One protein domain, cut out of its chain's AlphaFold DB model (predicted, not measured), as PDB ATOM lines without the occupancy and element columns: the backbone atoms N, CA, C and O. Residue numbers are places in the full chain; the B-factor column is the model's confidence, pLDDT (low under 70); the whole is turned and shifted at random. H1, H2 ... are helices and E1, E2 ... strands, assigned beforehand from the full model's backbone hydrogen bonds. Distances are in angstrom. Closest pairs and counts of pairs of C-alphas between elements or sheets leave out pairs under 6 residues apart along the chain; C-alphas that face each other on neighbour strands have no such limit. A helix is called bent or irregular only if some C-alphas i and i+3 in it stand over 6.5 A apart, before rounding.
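AT A GLANCE: This is residues 6 to 118 of the 121 residues of an uncharacterized protein of Mycobacterium conspicuum (UniProt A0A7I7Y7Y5). Two antiparallel sheets of four strands each, E1 to E4 and E5 to E8, are partly face to face as a sandwich, and the single helix H1 runs along E7 over the second sheet, with its first residues near E4 of the first. The printed part has 113 residues, with eight named strands followed by one named helix, and its class is mixed, helices and strands. The sheets' orders are E1 - E2 - E3 - E4 and E5 - E6 - E7 - E8. The whole is compact, with a radius of gyration of the C-alphas of 13.6 A, and rounded, spanning 38 by 33 by 20 A.

HOW THE PARTS SIT: E1, residues 6 to 9, E2, residues 15 to 23, E3, residues 29 to 37, and E4, residues 42 to 46, form a meander, each strand the antiparallel neighbour of the one before. Across the hairpin E1 and E2, N 7 and O 17 are 2.8 A apart; across E2 and E3, N 18 and O 34 are 2.8 A apart; across E3 and E4, N 44 and O 35 are 2.7 A apart. E5, residues 52 to 59, E6, residues 64 to 71, E7, residues 79 to 85, and E8, residues 90 to 93, form a second meander. Its N and O pairs within hydrogen-bond range include N 53 and O 70 at 2.8 A, N 67 and O 82 at 2.8 A, and N 83 and O 92 at 2.9 A. E5 bends by 65 degrees at residue 55. Between the sheets, the closest C-alphas of E3 and E5 are those of Asp 31 and His 53, 4.9 A apart. H1, residues 101 to 116, is on the second sheet at a height of 8.6 A, two layers with the helix on one face of a sheet. It runs along the strands, at 16 degrees to E7 on the local plane. The closest C-alphas of E4 and H1 are those of Leu 45 and Leu 101, 7.1 A apart. In H1, 10 of 12 O i to N i+4 pairs are within hydrogen-bond range.

IN THESE COORDINATES: E1 begins at C-alpha 6, (-22.595, -36.442, 14.051). E2 is 26.0 A long, E3 25.3 A, E6 22.2 A and E7 19.8 A. E5 begins at C-alpha 52, (-21.362, -30.461, 29.195). H1 is 23.2 A long and ends at C-alpha 116, (-16.959, -28.898, 43.352); it is irregular, with C-alphas 102 and 105 7.3 A apart.

THE WHOLE: The two C-alphas farthest apart are those of Ala 39 and Asp 118, 42.3 A. The printed part has no cut and no long link. The mean pLDDT of the printed part is 92.2, and residues 115 to 118 are under 70.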
ATOM      1  N   ALA A   6     -22.889 -35.059  13.680       93.75
ATOM      2  CA  ALA A   6     -22.595 -36.442  14.051       93.75
ATOM      3  C   ALA A   6     -21.114 -36.599  14.446       93.75
ATOM      4  O   ALA A   6     -20.224 -36.190  13.702       93.75
ATOM      5  N   ARG A   7     -20.851 -37.228  15.597       95.81
ATOM      6  CA  ARG A   7     -19.498 -37.493  16.118       95.81
ATOM      7  C   ARG A   7     -19.126 -38.962  16.089       95.81
ATOM      8  O   ARG A   7     -17.993 -39.294  15.762       95.81
ATOM      9  N   SER A   8     -20.070 -39.839  16.409       96.69
ATOM     10  CA  SER A   8     -19.835 -41.280  16.450       96.69
ATOM     11  C   SER A   8     -21.124 -42.031  16.135       96.69
ATOM     12  O   SER A   8     -22.222 -41.562  16.432       96.69
ATOM     13  N   THR A   9     -21.014 -43.192  15.500       97.50
ATOM     14  CA  THR A   9     -22.159 -44.017  15.084       97.50
ATOM     15  C   THR A   9     -21.953 -45.436  15.586       97.50
ATOM     16  O   THR A   9     -20.840 -45.954  15.487       97.50
ATOM     17  N   SER A  10     -23.009 -46.053  16.122       97.25
ATOM     18  CA  SER A  10     -22.934 -47.424  16.618       97.25
ATOM     19  C   SER A  10     -22.556 -48.395  15.495       97.25
ATOM     20  O   SER A  10     -22.863 -48.112  14.334       97.25
ATOM     21  N   PRO A  11     -21.914 -49.539  15.794       96.44
ATOM     22  CA  PRO A  11     -21.438 -50.463  14.761       96.44
ATOM     23  C   PRO A  11     -22.505 -50.874  13.723       96.44
ATOM     24  O   PRO A  11     -22.215 -50.935  12.529       96.44
ATOM     25  N   GLY A  12     -23.759 -51.059  14.139       91.81
ATOM     26  CA  GLY A  12     -24.906 -51.371  13.282       91.81
ATOM     27  C   GLY A  12     -25.673 -50.159  12.751       91.81
ATOM     28  O   GLY A  12     -26.715 -50.323  12.118       91.81
ATOM     29  N   GLY A  13     -25.205 -48.936  13.010       94.69
ATOM     30  CA  GLY A  13     -25.727 -47.702  12.415       94.69
ATOM     31  C   GLY A  13     -27.028 -47.160  13.015       94.69
ATOM     32  O   GLY A  13     -27.534 -46.131  12.566       94.69
ATOM     33  N   ARG A  14     -27.597 -47.839  14.017       96.94
ATOM     34  CA  ARG A  14     -28.893 -47.463  14.601       96.94
ATOM     35  C   ARG A  14     -28.807 -46.242  15.510       96.94
ATOM     36  O   ARG A  14     -29.732 -45.431  15.529       96.94
ATOM     37  N   TYR A  15     -27.747 -46.135  16.299       97.88
ATOM     38  CA  TYR A  15     -27.608 -45.051  17.259       97.88
ATOM     39  C   TYR A  15     -26.485 -44.122  16.822       97.88
ATOM     40  O   TYR A  15     -25.426 -44.571  16.387       97.88
ATOM     41  N   VAL A  16     -26.725 -42.821  16.931       97.81
ATOM     42  CA  VAL A  16     -25.754 -41.792  16.560       97.81
ATOM     43  C   VAL A  16     -25.561 -40.868  17.746       97.81
ATOM     44  O   VAL A  16     -26.525 -40.278  18.238       97.81
ATOM     45  N   VAL A  17     -24.309 -40.739  18.181       97.94
ATOM     46  CA  VAL A  17     -23.877 -39.645  19.046       97.94
ATOM     47  C   VAL A  17     -23.551 -38.469  18.142       97.94
ATOM     48  O   VAL A  17     -22.692 -38.559  17.262       97.94
ATOM     49  N   GLY A  18     -24.254 -37.370  18.353       97.19
ATOM     50  CA  GLY A  18     -23.931 -36.077  17.785       97.19
ATOM     51  C   GLY A  18     -23.602 -35.067  18.872       97.19
ATOM     52  O   GLY A  18     -23.635 -35.380  20.061       97.19
ATOM     53  N   VAL A  19     -23.298 -33.849  18.447       96.44
ATOM     54  CA  VAL A  19     -23.118 -32.704  19.335       96.44
ATOM     55  C   VAL A  19     -23.922 -31.520  18.833       96.44
ATOM     56  O   VAL A  19     -24.050 -31.352  17.625       96.44
ATOM     57  N   ASP A  20     -24.456 -30.717  19.745       94.81
ATOM     58  CA  ASP A  20     -25.034 -29.405  19.462       94.81
ATOM     59  C   ASP A  20     -24.019 -28.333  19.904       94.81
ATOM     60  O   ASP A  20     -23.936 -28.013  21.099       94.81
ATOM     61  N   PRO A  21     -23.154 -27.866  18.983       93.12
ATOM     62  CA  PRO A  21     -22.072 -26.957  19.311       93.12
ATOM     63  C   PRO A  21     -22.603 -25.544  19.561       93.12
ATOM     64  O   PRO A  21     -23.397 -25.009  18.783       93.12
ATOM     65  N   PHE A  22     -22.102 -24.888  20.603       92.00
ATOM     66  CA  PHE A  22     -22.323 -23.457  20.802       92.00
ATOM     67  C   PHE A  22     -21.071 -22.748  21.311       92.00
ATOM     68  O   PHE A  22     -20.203 -23.333  21.963       92.00
ATOM     69  N   GLU A  23     -20.991 -21.452  21.016       92.25
ATOM     70  CA  GLU A  23     -19.934 -20.589  21.527       92.25
ATOM     71  C   GLU A  23     -20.291 -20.133  22.948       92.25
ATOM     72  O   GLU A  23     -21.251 -19.393  23.179       92.25
ATOM     73  N   ALA A  24     -19.504 -20.585  23.918       87.56
ATOM     74  CA  ALA A  24     -19.568 -20.135  25.293       87.56
ATOM     75  C   ALA A  24     -18.777 -18.826  25.483       87.56
ATOM     76  O   ALA A  24     -18.202 -18.240  24.563       87.56
ATOM     77  N   ARG A  25     -18.737 -18.323  26.723       81.56
ATOM     78  CA  ARG A  25     -17.960 -17.117  27.046       81.56
ATOM     79  C   ARG A  25     -16.471 -17.329  26.735       81.56
ATOM     80  O   ARG A  25     -15.957 -18.436  26.847       81.56
ATOM     81  N   ALA A  26     -15.780 -16.236  26.405       79.12
ATOM     82  CA  ALA A  26     -14.367 -16.229  26.008       79.12
ATOM     83  C   ALA A  26     -14.054 -16.994  24.703       79.12
ATOM     84  O   ALA A  26     -12.927 -17.452  24.527       79.12
ATOM     85  N   SER A  27     -15.033 -17.114  23.798       82.75
ATOM     86  CA  SER A  27     -14.896 -17.759  22.480       82.75
ATOM     87  C   SER A  27     -14.431 -19.216  22.527       82.75
ATOM     88  O   SER A  27     -13.807 -19.722  21.595       82.75
ATOM     89  N   GLN A  28     -14.744 -19.896  23.630       86.12
ATOM     90  CA  GLN A  28     -14.570 -21.336  23.756       86.12
ATOM     91  C   GLN A  28     -15.826 -22.034  23.250       86.12
ATOM     92  O   GLN A  28     -16.938 -21.605  23.542       86.12
ATOM     93  N   TRP A  29     -15.640 -23.106  22.491       92.06
ATOM     94  CA  TRP A  29     -16.735 -23.898  21.947       92.06
ATOM     95  C   TRP A  29     -17.040 -25.082  22.855       92.06
ATOM     96  O   TRP A  29     -16.129 -25.753  23.348       92.06
ATOM     97  N   VAL A  30     -18.326 -25.329  23.070       94.38
ATOM     98  CA  VAL A  30     -18.823 -26.476  23.824       94.38
ATOM     99  C   VAL A  30     -19.621 -27.358  22.879       94.38
ATOM    100  O   VAL A  30     -20.600 -26.909  22.287       94.38
ATOM    101  N   ASP A  31     -19.182 -28.607  22.754       95.75
ATOM    102  CA  ASP A  31     -19.798 -29.629  21.920       95.75
ATOM    103  C   ASP A  31     -20.755 -30.455  22.794       95.75
ATOM    104  O   ASP A  31     -20.371 -31.489  23.346       95.75
ATOM    105  N   THR A  32     -21.989 -29.968  22.965       96.19
ATOM    106  CA  THR A  32     -22.979 -30.588  23.866       96.19
ATOM    107  C   THR A  32     -23.442 -31.935  23.323       96.19
ATOM    108  O   THR A  32     -23.993 -31.949  22.223       96.19
ATOM    109  N   PRO A  33     -23.303 -33.068  24.034       97.00
ATOM    110  CA  PRO A  33     -23.673 -34.366  23.487       97.00
ATOM    111  C   PRO A  33     -25.185 -34.505  23.275       97.00
ATOM    112  O   PRO A  33     -26.010 -34.155  24.121       97.00
ATOM    113  N   VAL A  34     -25.539 -35.117  22.148       96.69
ATOM    114  CA  VAL A  34     -26.896 -35.533  21.789       96.69
ATOM    115  C   VAL A  34     -26.839 -36.988  21.334       96.69
ATOM    116  O   VAL A  34     -25.949 -37.372  20.580       96.69
ATOM    117  N   LEU A  35     -27.798 -37.813  21.748       97.38
ATOM    118  CA  LEU A  35     -27.900 -39.209  21.311       97.38
ATOM    119  C   LEU A  35     -29.230 -39.439  20.604       97.38
ATOM    120  O   LEU A  35     -30.289 -39.138  21.155       97.38
ATOM    121  N   VAL A  36     -29.185 -40.023  19.410       96.88
ATOM    122  CA  VAL A  36     -30.358 -40.244  18.556       96.88
ATOM    123  C   VAL A  36     -30.494 -41.724  18.199       96.88
ATOM    124  O   VAL A  36     -29.528 -42.363  17.794       96.88
ATOM    125  N   ASP A  37     -31.711 -42.261  18.316       96.88
ATOM    126  CA  ASP A  37     -32.125 -43.539  17.725       96.88
ATOM    127  C   ASP A  37     -32.683 -43.253  16.329       96.88
ATOM    128  O   ASP A  37     -33.816 -42.778  16.184       96.88
ATOM    129  N   THR A  38     -31.874 -43.501  15.299       95.12
ATOM    130  CA  THR A  38     -32.209 -43.160  13.909       95.12
ATOM    131  C   THR A  38     -33.307 -44.057  13.355       95.12
ATOM    132  O   THR A  38     -34.137 -43.596  12.574       95.12
ATOM    133  N   ALA A  39     -33.381 -45.310  13.815       94.50
ATOM    134  CA  ALA A  39     -34.419 -46.249  13.401       94.50
ATOM    135  C   ALA A  39     -35.805 -45.839  13.921       94.50
ATOM    136  O   ALA A  39     -36.801 -45.994  13.219       94.50
ATOM    137  N   ALA A  40     -35.872 -45.304  15.144       93.31
ATOM    138  CA  ALA A  40     -37.115 -44.810  15.736       93.31
ATOM    139  C   ALA A  40     -37.379 -43.316  15.469       93.31
ATOM    140  O   ALA A  40     -38.456 -42.825  15.804       93.31
ATOM    141  N   GLY A  41     -36.410 -42.588  14.904       92.56
ATOM    142  CA  GLY A  41     -36.511 -41.153  14.636       92.56
ATOM    143  C   GLY A  41     -36.654 -40.300  15.901       92.56
ATOM    144  O   GLY A  41     -37.372 -39.303  15.882       92.56
ATOM    145  N   ARG A  42     -36.023 -40.701  17.015       93.94
ATOM    146  CA  ARG A  42     -36.161 -40.016  18.313       93.94
ATOM    147  C   ARG A  42     -34.817 -39.713  18.961       93.94
ATOM    148  O   ARG A  42     -33.885 -40.509  18.880       93.94
ATOM    149  N   THR A  43     -34.767 -38.611  19.693       95.12
ATOM    150  CA  THR A  43     -33.649 -38.282  20.580       95.12
ATOM    151  C   THR A  43     -33.778 -39.076  21.878       95.12
ATOM    152  O   THR A  43     -34.828 -39.060  22.519       95.12
ATOM    153  N   LEU A  44     -32.726 -39.807  22.239       95.88
ATOM    154  CA  LEU A  44     -32.613 -40.546  23.496       95.88
ATOM    155  C   LEU A  44     -31.988 -39.689  24.599       95.88
ATOM    156  O   LEU A  44     -32.413 -39.794  25.746       95.88
ATOM    157  N   LEU A  45     -31.015 -38.846  24.240       94.94
ATOM    158  CA  LEU A  45     -30.350 -37.912  25.145       94.94
ATOM    159  C   LEU A  45     -30.255 -36.533  24.497       94.94
ATOM    160  O   LEU A  45     -29.755 -36.411  23.381       94.94
ATOM    161  N   ALA A  46     -30.699 -35.519  25.225       94.31
ATOM    162  CA  ALA A  46     -30.384 -34.119  24.985       94.31
ATOM    163  C   ALA A  46     -30.254 -33.458  26.356       94.31
ATOM    164  O   ALA A  46     -31.227 -33.436  27.113       94.31
ATOM    165  N   LEU A  47     -29.050 -32.994  26.686       93.31
ATOM    166  CA  LEU A  47     -28.802 -32.324  27.955       93.31
ATOM    167  C   LEU A  47     -29.442 -30.932  27.940       93.31
ATOM    168  O   LEU A  47     -29.374 -30.205  26.949       93.31
ATOM    169  N   THR A  48     -30.103 -30.592  29.038       92.00
ATOM    170  CA  THR A  48     -30.638 -29.259  29.313       92.00
ATOM    171  C   THR A  48     -29.517 -28.325  29.750       92.00
ATOM    172  O   THR A  48     -29.502 -27.162  29.345       92.00
ATOM    173  N   ASP A  49     -28.558 -28.830  30.530       92.31
ATOM    174  CA  ASP A  49     -27.306 -28.121  30.769       92.31
ATOM    175  C   ASP A  49     -26.382 -28.278  29.555       92.31
ATOM    176  O   ASP A  49     -25.695 -29.288  29.386       92.31
ATOM    177  N   CYS A  50     -26.366 -27.265  28.687       92.38
ATOM    178  CA  CYS A  50     -25.536 -27.288  27.488       92.38
ATOM    179  C   CYS A  50     -24.035 -27.214  27.795       92.38
ATOM    180  O   CYS A  50     -23.219 -27.499  26.933       92.38
ATOM    181  N   TYR A  51     -23.621 -26.887  29.015       93.25
ATOM    182  CA  TYR A  51     -22.205 -26.718  29.324       93.25
ATOM    183  C   TYR A  51     -21.399 -28.022  29.428       93.25
ATOM    184  O   TYR A  51     -20.174 -27.974  29.567       93.25
ATOM    185  N   TRP A  52     -22.047 -29.179  29.319       94.69
ATOM    186  CA  TRP A  52     -21.362 -30.461  29.195       94.69
ATOM    187  C   TRP A  52     -20.746 -30.622  27.810       94.69
ATOM    188  O   TRP A  52     -21.445 -30.794  26.821       94.69
ATOM    189  N   HIS A  53     -19.423 -30.612  27.742       95.25
ATOM    190  CA  HIS A  53     -18.651 -30.865  26.537       95.25
ATOM    191  C   HIS A  53     -18.348 -32.361  26.392       95.25
ATOM    192  O   HIS A  53     -17.905 -33.006  27.347       95.25
ATOM    193  N   LEU A  54     -18.533 -32.888  25.182       97.06
ATOM    194  CA  LEU A  54     -18.150 -34.244  24.802       97.06
ATOM    195  C   LEU A  54     -16.669 -34.309  24.401       97.06
ATOM    196  O   LEU A  54     -16.300 -33.811  23.341       97.06
ATOM    197  N   ASP A  55     -15.838 -34.972  25.207       96.19
ATOM    198  CA  ASP A  55     -14.428 -35.216  24.874       96.19
ATOM    199  C   ASP A  55     -14.271 -36.409  23.911       96.19
ATOM    200  O   ASP A  55     -13.538 -36.321  22.923       96.19
ATOM    201  N   SER A  56     -14.977 -37.522  24.156       97.06
ATOM    202  CA  SER A  56     -15.032 -38.671  23.237       97.06
ATOM    203  C   SER A  56     -16.300 -39.514  23.413       97.06
ATOM    204  O   SER A  56     -17.010 -39.404  24.416       97.06
ATOM    205  N   ALA A  57     -16.592 -40.336  22.402       98.06
ATOM    206  CA  ALA A  57     -17.730 -41.250  22.370       98.06
ATOM    207  C   ALA A  57     -17.327 -42.591  21.743       98.06
ATOM    208  O   ALA A  57     -17.189 -42.704  20.517       98.06
ATOM    209  N   ASP A  58     -17.195 -43.605  22.590       97.94
ATOM    210  CA  ASP A  58     -16.612 -44.901  22.262       97.94
ATOM    211  C   ASP A  58     -17.667 -46.008  22.406       97.94
ATOM    212  O   ASP A  58     -18.292 -46.173  23.452       97.94
ATOM    213  N   TRP A  59     -17.929 -46.752  21.329       98.12
ATOM    214  CA  TRP A  59     -18.942 -47.812  21.334       98.12
ATOM    215  C   TRP A  59     -18.353 -49.127  21.837       98.12
ATOM    216  O   TRP A  59     -17.491 -49.713  21.187       98.12
ATOM    217  N   GLU A  60     -18.892 -49.632  22.943       97.38
ATOM    218  CA  GLU A  60     -18.558 -50.953  23.493       97.38
ATOM    219  C   GLU A  60     -19.382 -52.064  22.826       97.38
ATOM    220  O   GLU A  60     -18.998 -53.234  22.804       97.38
ATOM    221  N   SER A  61     -20.548 -51.714  22.276       97.06
ATOM    222  CA  SER A  61     -21.397 -52.641  21.529       97.06
ATOM    223  C   SER A  61     -22.342 -51.911  20.569       97.06
ATOM    224  O   SER A  61     -22.293 -50.696  20.408       97.06
ATOM    225  N   GLU A  62     -23.254 -52.663  19.954       96.75
ATOM    226  CA  GLU A  62     -24.318 -52.159  19.078       96.75
ATOM    227  C   GLU A  62     -25.244 -51.118  19.726       96.75
ATOM    228  O   GLU A  62     -25.875 -50.329  19.020       96.75
ATOM    229  N   SER A  63     -25.359 -51.131  21.056       97.44
ATOM    230  CA  SER A  63     -26.297 -50.299  21.815       97.44
ATOM    231  C   SER A  63     -25.693 -49.636  23.050       97.44
ATOM    232  O   SER A  63     -26.395 -48.866  23.702       97.44
ATOM    233  N   VAL A  64     -24.425 -49.903  23.371       98.19
ATOM    234  CA  VAL A  64     -23.751 -49.338  24.546       98.19
ATOM    235  C   VAL A  64     -22.620 -48.424  24.100       98.19
ATOM    236  O   VAL A  64     -21.717 -48.868  23.387       98.19
ATOM    237  N   VAL A  65     -22.677 -47.167  24.534       98.50
ATOM    238  CA  VAL A  65     -21.650 -46.151  24.278       98.50
ATOM    239  C   VAL A  65     -21.119 -45.593  25.590       98.50
ATOM    240  O   VAL A  65     -21.882 -45.342  26.521       98.50
ATOM    241  N   VAL A  66     -19.811 -45.393  25.646       98.44
ATOM    242  CA  VAL A  66     -19.105 -44.707  26.722       98.44
ATOM    243  C   VAL A  66     -18.838 -43.281  26.259       98.44
ATOM    244  O   VAL A  66     -18.219 -43.059  25.221       98.44
ATOM    245  N   LEU A  67     -19.352 -42.311  27.005       98.31
ATOM    246  CA  LEU A  67     -19.150 -40.890  26.772       98.31
ATOM    247  C   LEU A  67     -18.197 -40.355  27.832       98.31
ATOM    248  O   LEU A  67     -18.449 -40.504  29.028       98.31
ATOM    249  N   HIS A  68     -17.138 -39.690  27.397       97.25
ATOM    250  CA  HIS A  68     -16.257 -38.946  28.286       97.25
ATOM    251  C   HIS A  68     -16.651 -37.477  28.238       97.25
ATOM    252  O   HIS A  68     -16.635 -36.863  27.168       97.25
ATOM    253  N   LEU A  69     -17.060 -36.935  29.383       96.19
ATOM    254  CA  LEU A  69     -17.635 -35.600  29.484       96.19
ATOM    255  C   LEU A  69     -16.837 -34.711  30.434       96.19
ATOM    256  O   LEU A  69     -16.235 -35.165  31.411       96.19
ATOM    257  N   ARG A  70     -16.918 -33.408  30.169       93.62
ATOM    258  CA  ARG A  70     -16.431 -32.346  31.051       93.62
ATOM    259  C   ARG A  70     -17.397 -31.180  31.104       93.62
ATOM    260  O   ARG A  70     -18.113 -30.946  30.138       93.62
ATOM    261  N   HIS A  71     -17.394 -30.425  32.195       92.00
ATOM    262  CA  HIS A  71     -18.263 -29.253  32.340       92.00
ATOM    263  C   HIS A  71     -17.531 -27.950  31.994       92.00
ATOM    264  O   HIS A  71     -16.333 -27.825  32.253       92.00
ATOM    265  N   PHE A  72     -18.241 -26.985  31.404       87.50
ATOM    266  CA  PHE A  72     -17.727 -25.658  31.071       87.50
ATOM    267  C   PHE A  72     -18.452 -24.519  31.837       87.50
ATOM    268  O   PHE A  72     -19.672 -24.467  31.868       87.50
ATOM    269  N   PRO A  73     -17.759 -23.495  32.364       83.19
ATOM    270  CA  PRO A  73     -16.314 -23.402  32.466       83.19
ATOM    271  C   PRO A  73     -15.776 -24.559  33.306       83.19
ATOM    272  O   PRO A  73     -16.489 -25.117  34.134       83.19
ATOM    273  N   ASP A  74     -14.510 -24.899  33.089       75.12
ATOM    274  CA  ASP A  74     -13.854 -26.043  33.724       75.12
ATOM    275  C   ASP A  74     -12.908 -25.608  34.867       75.12
ATOM    276  O   ASP A  74     -11.726 -25.948  34.830       75.12
ATOM    277  N   PRO A  75     -13.336 -24.798  35.865       70.50
ATOM    278  CA  PRO A  75     -12.418 -24.303  36.887       70.50
ATOM    279  C   PRO A  75     -11.905 -25.416  37.809       70.50
ATOM    280  O   PRO A  75     -10.885 -25.224  38.459       70.50
ATOM    281  N   HIS A  76     -12.591 -26.561  37.854       72.19
ATOM    282  CA  HIS A  76     -12.272 -27.684  38.739       72.19
ATOM    283  C   HIS A  76     -11.782 -28.925  37.986       72.19
ATOM    284  O   HIS A  76     -11.640 -29.978  38.596       72.19
ATOM    285  N   HIS A  77     -11.559 -28.838  36.669       80.25
ATOM    286  CA  HIS A  77     -11.145 -29.983  35.850       80.25
ATOM    287  C   HIS A  77     -12.031 -31.226  36.018       80.25
ATOM    288  O   HIS A  77     -11.560 -32.354  35.882       80.25
ATOM    289  N   TYR A  78     -13.325 -31.025  36.295       85.94
ATOM    290  CA  TYR A  78     -14.243 -32.131  36.539       85.94
ATOM    291  C   TYR A  78     -14.438 -32.924  35.246       85.94
ATOM    292  O   TYR A  78     -14.775 -32.369  34.192       85.94
ATOM    293  N   ARG A  79     -14.190 -34.228  35.329       91.44
ATOM    294  CA  ARG A  79     -14.351 -35.195  34.247       91.44
ATOM    295  C   ARG A  79     -15.178 -36.348  34.763       91.44
ATOM    296  O   ARG A  79     -14.944 -36.808  35.876       91.44
ATOM    297  N   CYS A  80     -16.088 -36.825  33.934       93.12
ATOM    298  CA  CYS A  80     -16.858 -38.011  34.244       93.12
ATOM    299  C   CYS A  80     -17.001 -38.910  33.021       93.12
ATOM    300  O   CYS A  80     -16.865 -38.490  31.867       93.12
ATOM    301  N   THR A  81     -17.260 -40.178  33.304       96.88
ATOM    302  CA  THR A  81     -17.521 -41.214  32.316       96.88
ATOM    303  C   THR A  81     -18.980 -41.625  32.425       96.88
ATOM    304  O   THR A  81     -19.425 -42.079  33.478       96.88
ATOM    305  N   VAL A  82     -19.729 -41.490  31.334       97.69
ATOM    306  CA  VAL A  82     -21.128 -41.907  31.258       97.69
ATOM    307  C   VAL A  82     -21.242 -43.115  30.344       97.69
ATOM    308  O   VAL A  82     -20.971 -43.017  29.152       97.69
ATOM    309  N   VAL A  83     -21.697 -44.246  30.872       98.31
ATOM    310  CA  VAL A  83     -22.022 -45.419  30.052       98.31
ATOM    311  C   VAL A  83     -23.512 -45.400  29.762       98.31
ATOM    312  O   VAL A  83     -24.319 -45.484  30.682       98.31
ATOM    313  N   VAL A  84     -23.896 -45.293  28.492       98.31
ATOM    314  CA  VAL A  84     -25.294 -45.247  28.058       98.31
ATOM    315  C   VAL A  84     -25.670 -46.550  27.369       98.31
ATOM    316  O   VAL A  84     -25.116 -46.887  26.325       98.31
ATOM    317  N   ASP A  85     -26.670 -47.246  27.907       98.00
ATOM    318  CA  ASP A  85     -27.362 -48.334  27.220       98.00
ATOM    319  C   ASP A  85     -28.583 -47.766  26.484       98.00
ATOM    320  O   ASP A  85     -29.640 -47.478  27.061       98.00
ATOM    321  N   CYS A  86     -28.432 -47.605  25.172       97.06
ATOM    322  CA  CYS A  86     -29.435 -47.026  24.287       97.06
ATOM    323  C   CYS A  86     -30.693 -47.900  24.189       97.06
ATOM    324  O   CYS A  86     -31.804 -47.391  24.020       97.06
ATOM    325  N   GLN A  87     -30.524 -49.222  24.285       96.50
ATOM    326  CA  GLN A  87     -31.610 -50.184  24.139       96.50
ATOM    327  C   GLN A  87     -32.502 -50.190  25.383       96.50
ATOM    328  O   GLN A  87     -33.730 -50.148  25.257       96.50
ATOM    329  N   HIS A  88     -31.898 -50.197  26.571       97.00
ATOM    330  CA  HIS A  88     -32.614 -50.186  27.846       97.00
ATOM    331  C   HIS A  88     -32.977 -48.772  28.321       97.00
ATOM    332  O   HIS A  88     -33.838 -48.624  29.189       97.00
ATOM    333  N   ARG A  89     -32.421 -47.731  27.681       96.75
ATOM    334  CA  ARG A  89     -32.589 -46.312  28.041       96.75
ATOM    335  C   ARG A  89     -32.146 -46.048  29.473       96.75
ATOM    336  O   ARG A  89     -32.862 -45.415  30.252       96.75
ATOM    337  N   THR A  90     -30.957 -46.531  29.791       98.19
ATOM    338  CA  THR A  90     -30.307 -46.327  31.081       98.19
ATOM    339  C   THR A  90     -28.922 -45.738  30.880       98.19
ATOM    340  O   THR A  90     -28.310 -45.938  29.833       98.19
ATOM    341  N   ALA A  91     -28.431 -45.022  31.880       97.50
ATOM    342  CA  ALA A  91     -27.065 -44.536  31.940       97.50
ATOM    343  C   ALA A  91     -26.460 -44.849  33.308       97.50
ATOM    344  O   ALA A  91     -27.187 -44.946  34.291       97.50
ATOM    345  N   SER A  92     -25.146 -45.010  33.382       97.00
ATOM    346  CA  SER A  92     -24.395 -45.007  34.636       97.00
ATOM    347  C   SER A  92     -23.303 -43.951  34.575       97.00
ATOM    348  O   SER A  92     -22.712 -43.720  33.522       97.00
ATOM    349  N   LEU A  93     -23.054 -43.301  35.710       95.62
ATOM    350  CA  LEU A  93     -22.029 -42.276  35.865       95.62
ATOM    351  C   LEU A  93     -20.890 -42.852  36.708       95.62
ATOM    352  O   LEU A  93     -21.150 -43.351  37.797       95.62
ATOM    353  N   ASP A  94     -19.658 -42.813  36.202       93.50
ATOM    354  CA  ASP A  94     -18.436 -43.239  36.903       93.50
ATOM    355  C   ASP A  94     -18.538 -44.632  37.561       93.50
ATOM    356  O   ASP A  94     -18.020 -44.887  38.647       93.50
ATOM    357  N   GLY A  95     -19.234 -45.561  36.893       89.62
ATOM    358  CA  GLY A  95     -19.432 -46.932  37.374       89.62
ATOM    359  C   GLY A  95     -20.496 -47.093  38.468       89.62
ATOM    360  O   GLY A  95     -20.628 -48.187  39.015       89.62
ATOM    361  N   ALA A  96     -21.264 -46.046  38.779       92.81
ATOM    362  CA  ALA A  96     -22.415 -46.124  39.673       92.81
ATOM    363  C   ALA A  96     -23.551 -46.993  39.096       92.81
ATOM    364  O   ALA A  96     -23.545 -47.388  37.928       92.81
ATOM    365  N   GLU A  97     -24.562 -47.264  39.922       93.31
ATOM    366  CA  GLU A  97     -25.745 -48.017  39.503       93.31
ATOM    367  C   GLU A  97     -26.453 -47.352  38.303       93.31
ATOM    368  O   GLU A  97     -26.601 -46.120  38.269       93.31
ATOM    369  N   PRO A  98     -26.923 -48.144  37.318       96.38
ATOM    370  CA  PRO A  98     -27.658 -47.614  36.183       96.38
ATOM    371  C   PRO A  98     -28.961 -46.929  36.602       96.38
ATOM    372  O   PRO A  98     -29.789 -47.488  37.322       96.38
ATOM    373  N   HIS A  99     -29.184 -45.738  36.068       95.94
ATOM    374  CA  HIS A  99     -30.388 -44.939  36.234       95.94
ATOM    375  C   HIS A  99     -31.088 -44.734  34.884       95.94
ATOM    376  O   HIS A  99     -30.463 -44.863  33.830       95.94
ATOM    377  N   PRO A 100     -32.392 -44.411  34.865       97.38
ATOM    378  CA  PRO A 100     -33.083 -44.022  33.642       97.38
ATOM    379  C   PRO A 100     -32.354 -42.886  32.917       97.38
ATOM    380  O   PRO A 100     -32.035 -41.867  33.521       97.38
ATOM    381  N   LEU A 101     -32.164 -43.016  31.603       96.38
ATOM    382  CA  LEU A 101     -31.426 -42.039  30.791       96.38
ATOM    383  C   LEU A 101     -32.013 -40.619  30.886       96.38
ATOM    384  O   LEU A 101     -31.280 -39.641  30.831       96.38
ATOM    385  N   GLY A 102     -33.327 -40.498  31.096       94.25
ATOM    386  CA  GLY A 102     -33.988 -39.206  31.304       94.25
ATOM    387  C   GLY A 102     -33.609 -38.484  32.606       94.25
ATOM    388  O   GLY A 102     -33.970 -37.325  32.757       94.25
ATOM    389  N   GLN A 103     -32.910 -39.145  33.534       95.06
ATOM    390  CA  GLN A 103     -32.400 -38.560  34.782       95.06
ATOM    391  C   GLN A 103     -30.924 -38.150  34.688       95.06
ATOM    392  O   GLN A 103     -30.390 -37.586  35.639       95.06
ATOM    393  N   LEU A 104     -30.258 -38.424  33.561       94.62
ATOM    394  CA  LEU A 104     -28.819 -38.205  33.423       94.62
ATOM    395  C   LEU A 104     -28.421 -36.739  33.655       94.62
ATOM    396  O   LEU A 104     -27.409 -36.485  34.295       94.62
ATOM    397  N   ASP A 105     -29.230 -35.786  33.191       93.31
ATOM    398  CA  ASP A 105     -28.969 -34.349  33.363       93.31
ATOM    399  C   ASP A 105     -28.903 -33.942  34.845       93.31
ATOM    400  O   ASP A 105     -27.948 -33.312  35.297       93.31
ATOM    401  N   GLU A 106     -29.881 -34.399  35.632       93.25
ATOM    402  CA  GLU A 106     -29.942 -34.150  37.072       93.25
ATOM    403  C   GLU A 106     -28.747 -34.784  37.795       93.25
ATOM    404  O   GLU A 106     -28.129 -34.152  38.652       93.25
ATOM    405  N   ILE A 107     -28.395 -36.016  37.425       93.44
ATOM    406  CA  ILE A 107     -27.303 -36.767  38.051       93.44
ATOM    407  C   ILE A 107     -25.947 -36.137  37.735       93.44
ATOM    408  O   ILE A 107     -25.119 -35.996  38.633       93.44
ATOM    409  N   LEU A 108     -25.739 -35.682  36.498       93.12
ATOM    410  CA  LEU A 108     -24.560 -34.912  36.109       93.12
ATOM    411  C   LEU A 108     -24.453 -33.608  36.909       93.12
ATOM    412  O   LEU A 108     -23.389 -33.306  37.449       93.12
ATOM    413  N   GLY A 109     -25.551 -32.860  37.050       91.44
ATOM    414  CA  GLY A 109     -25.573 -31.625  37.839       91.44
ATOM    415  C   GLY A 109     -25.265 -31.850  39.324       91.44
ATOM    416  O   GLY A 109     -24.494 -31.095  39.928       91.44
ATOM    417  N   GLN A 110     -25.819 -32.912  39.915       90.62
ATOM    418  CA  GLN A 110     -25.534 -33.308  41.298       90.62
ATOM    419  C   GLN A 110     -24.072 -33.723  41.477       90.62
ATOM    420  O   GLN A 110     -23.429 -33.270  42.422       90.62
ATOM    421  N   ALA A 111     -23.534 -34.539  40.568       88.38
ATOM    422  CA  ALA A 111     -22.159 -35.017  40.634       88.38
ATOM    423  C   ALA A 111     -21.142 -33.887  40.434       88.38
ATOM    424  O   ALA A 111     -20.178 -33.802  41.191       88.38
ATOM    425  N   TYR A 112     -21.399 -32.967  39.500       87.19
ATOM    426  CA  TYR A 112     -20.591 -31.760  39.337       87.19
ATOM    427  C   TYR A 112     -20.609 -30.912  40.610       87.19
ATOM    428  O   TYR A 112     -19.556 -30.550  41.124       87.19
ATOM    429  N   THR A 113     -21.791 -30.655  41.178       85.12
ATOM    430  CA  THR A 113     -21.908 -29.875  42.420       85.12
ATOM    431  C   THR A 113     -21.198 -30.563  43.587       85.12
ATOM    432  O   THR A 113     -20.536 -29.894  44.369       85.12
ATOM    433  N   ALA A 114     -21.297 -31.889  43.704       80.94
ATOM    434  CA  ALA A 114     -20.609 -32.649  44.742       80.94
ATOM    435  C   ALA A 114     -19.081 -32.623  44.562       80.94
ATOM    436  O   ALA A 114     -18.369 -32.361  45.525       80.94
ATOM    437  N   GLY A 115     -18.585 -32.810  43.334       68.00
ATOM    438  CA  GLY A 115     -17.157 -32.743  43.007       68.00
ATOM    439  C   GLY A 115     -16.553 -31.343  43.156       68.00
ATOM    440  O   GLY A 115     -15.364 -31.213  43.411       68.00
ATOM    441  N   VAL A 116     -17.367 -30.286  43.062       58.06
ATOM    442  CA  VAL A 116     -16.959 -28.898  43.352       58.06
ATOM    443  C   VAL A 116     -16.774 -28.656  44.860       58.06
ATOM    444  O   VAL A 116     -16.046 -27.748  45.255       58.06
ATOM    445  N   VAL A 117     -17.446 -29.432  45.717       55.94
ATOM    446  CA  VAL A 117     -17.462 -29.241  47.180       55.94
ATOM    447  C   VAL A 117     -16.393 -30.088  47.887       55.94
ATOM    448  O   VAL A 117     -16.264 -29.987  49.105       55.94
ATOM    449  N   ASP A 118     -15.584 -30.857  47.153       45.19
ATOM    450  CA  ASP A 118     -14.422 -31.566  47.697       45.19
ATOM    451  C   ASP A 118     -13.130 -30.754  47.447       45.19
ATOM    452  O   ASP A 118     -12.565 -30.802  46.355       45.19
TER     453      ASP A 118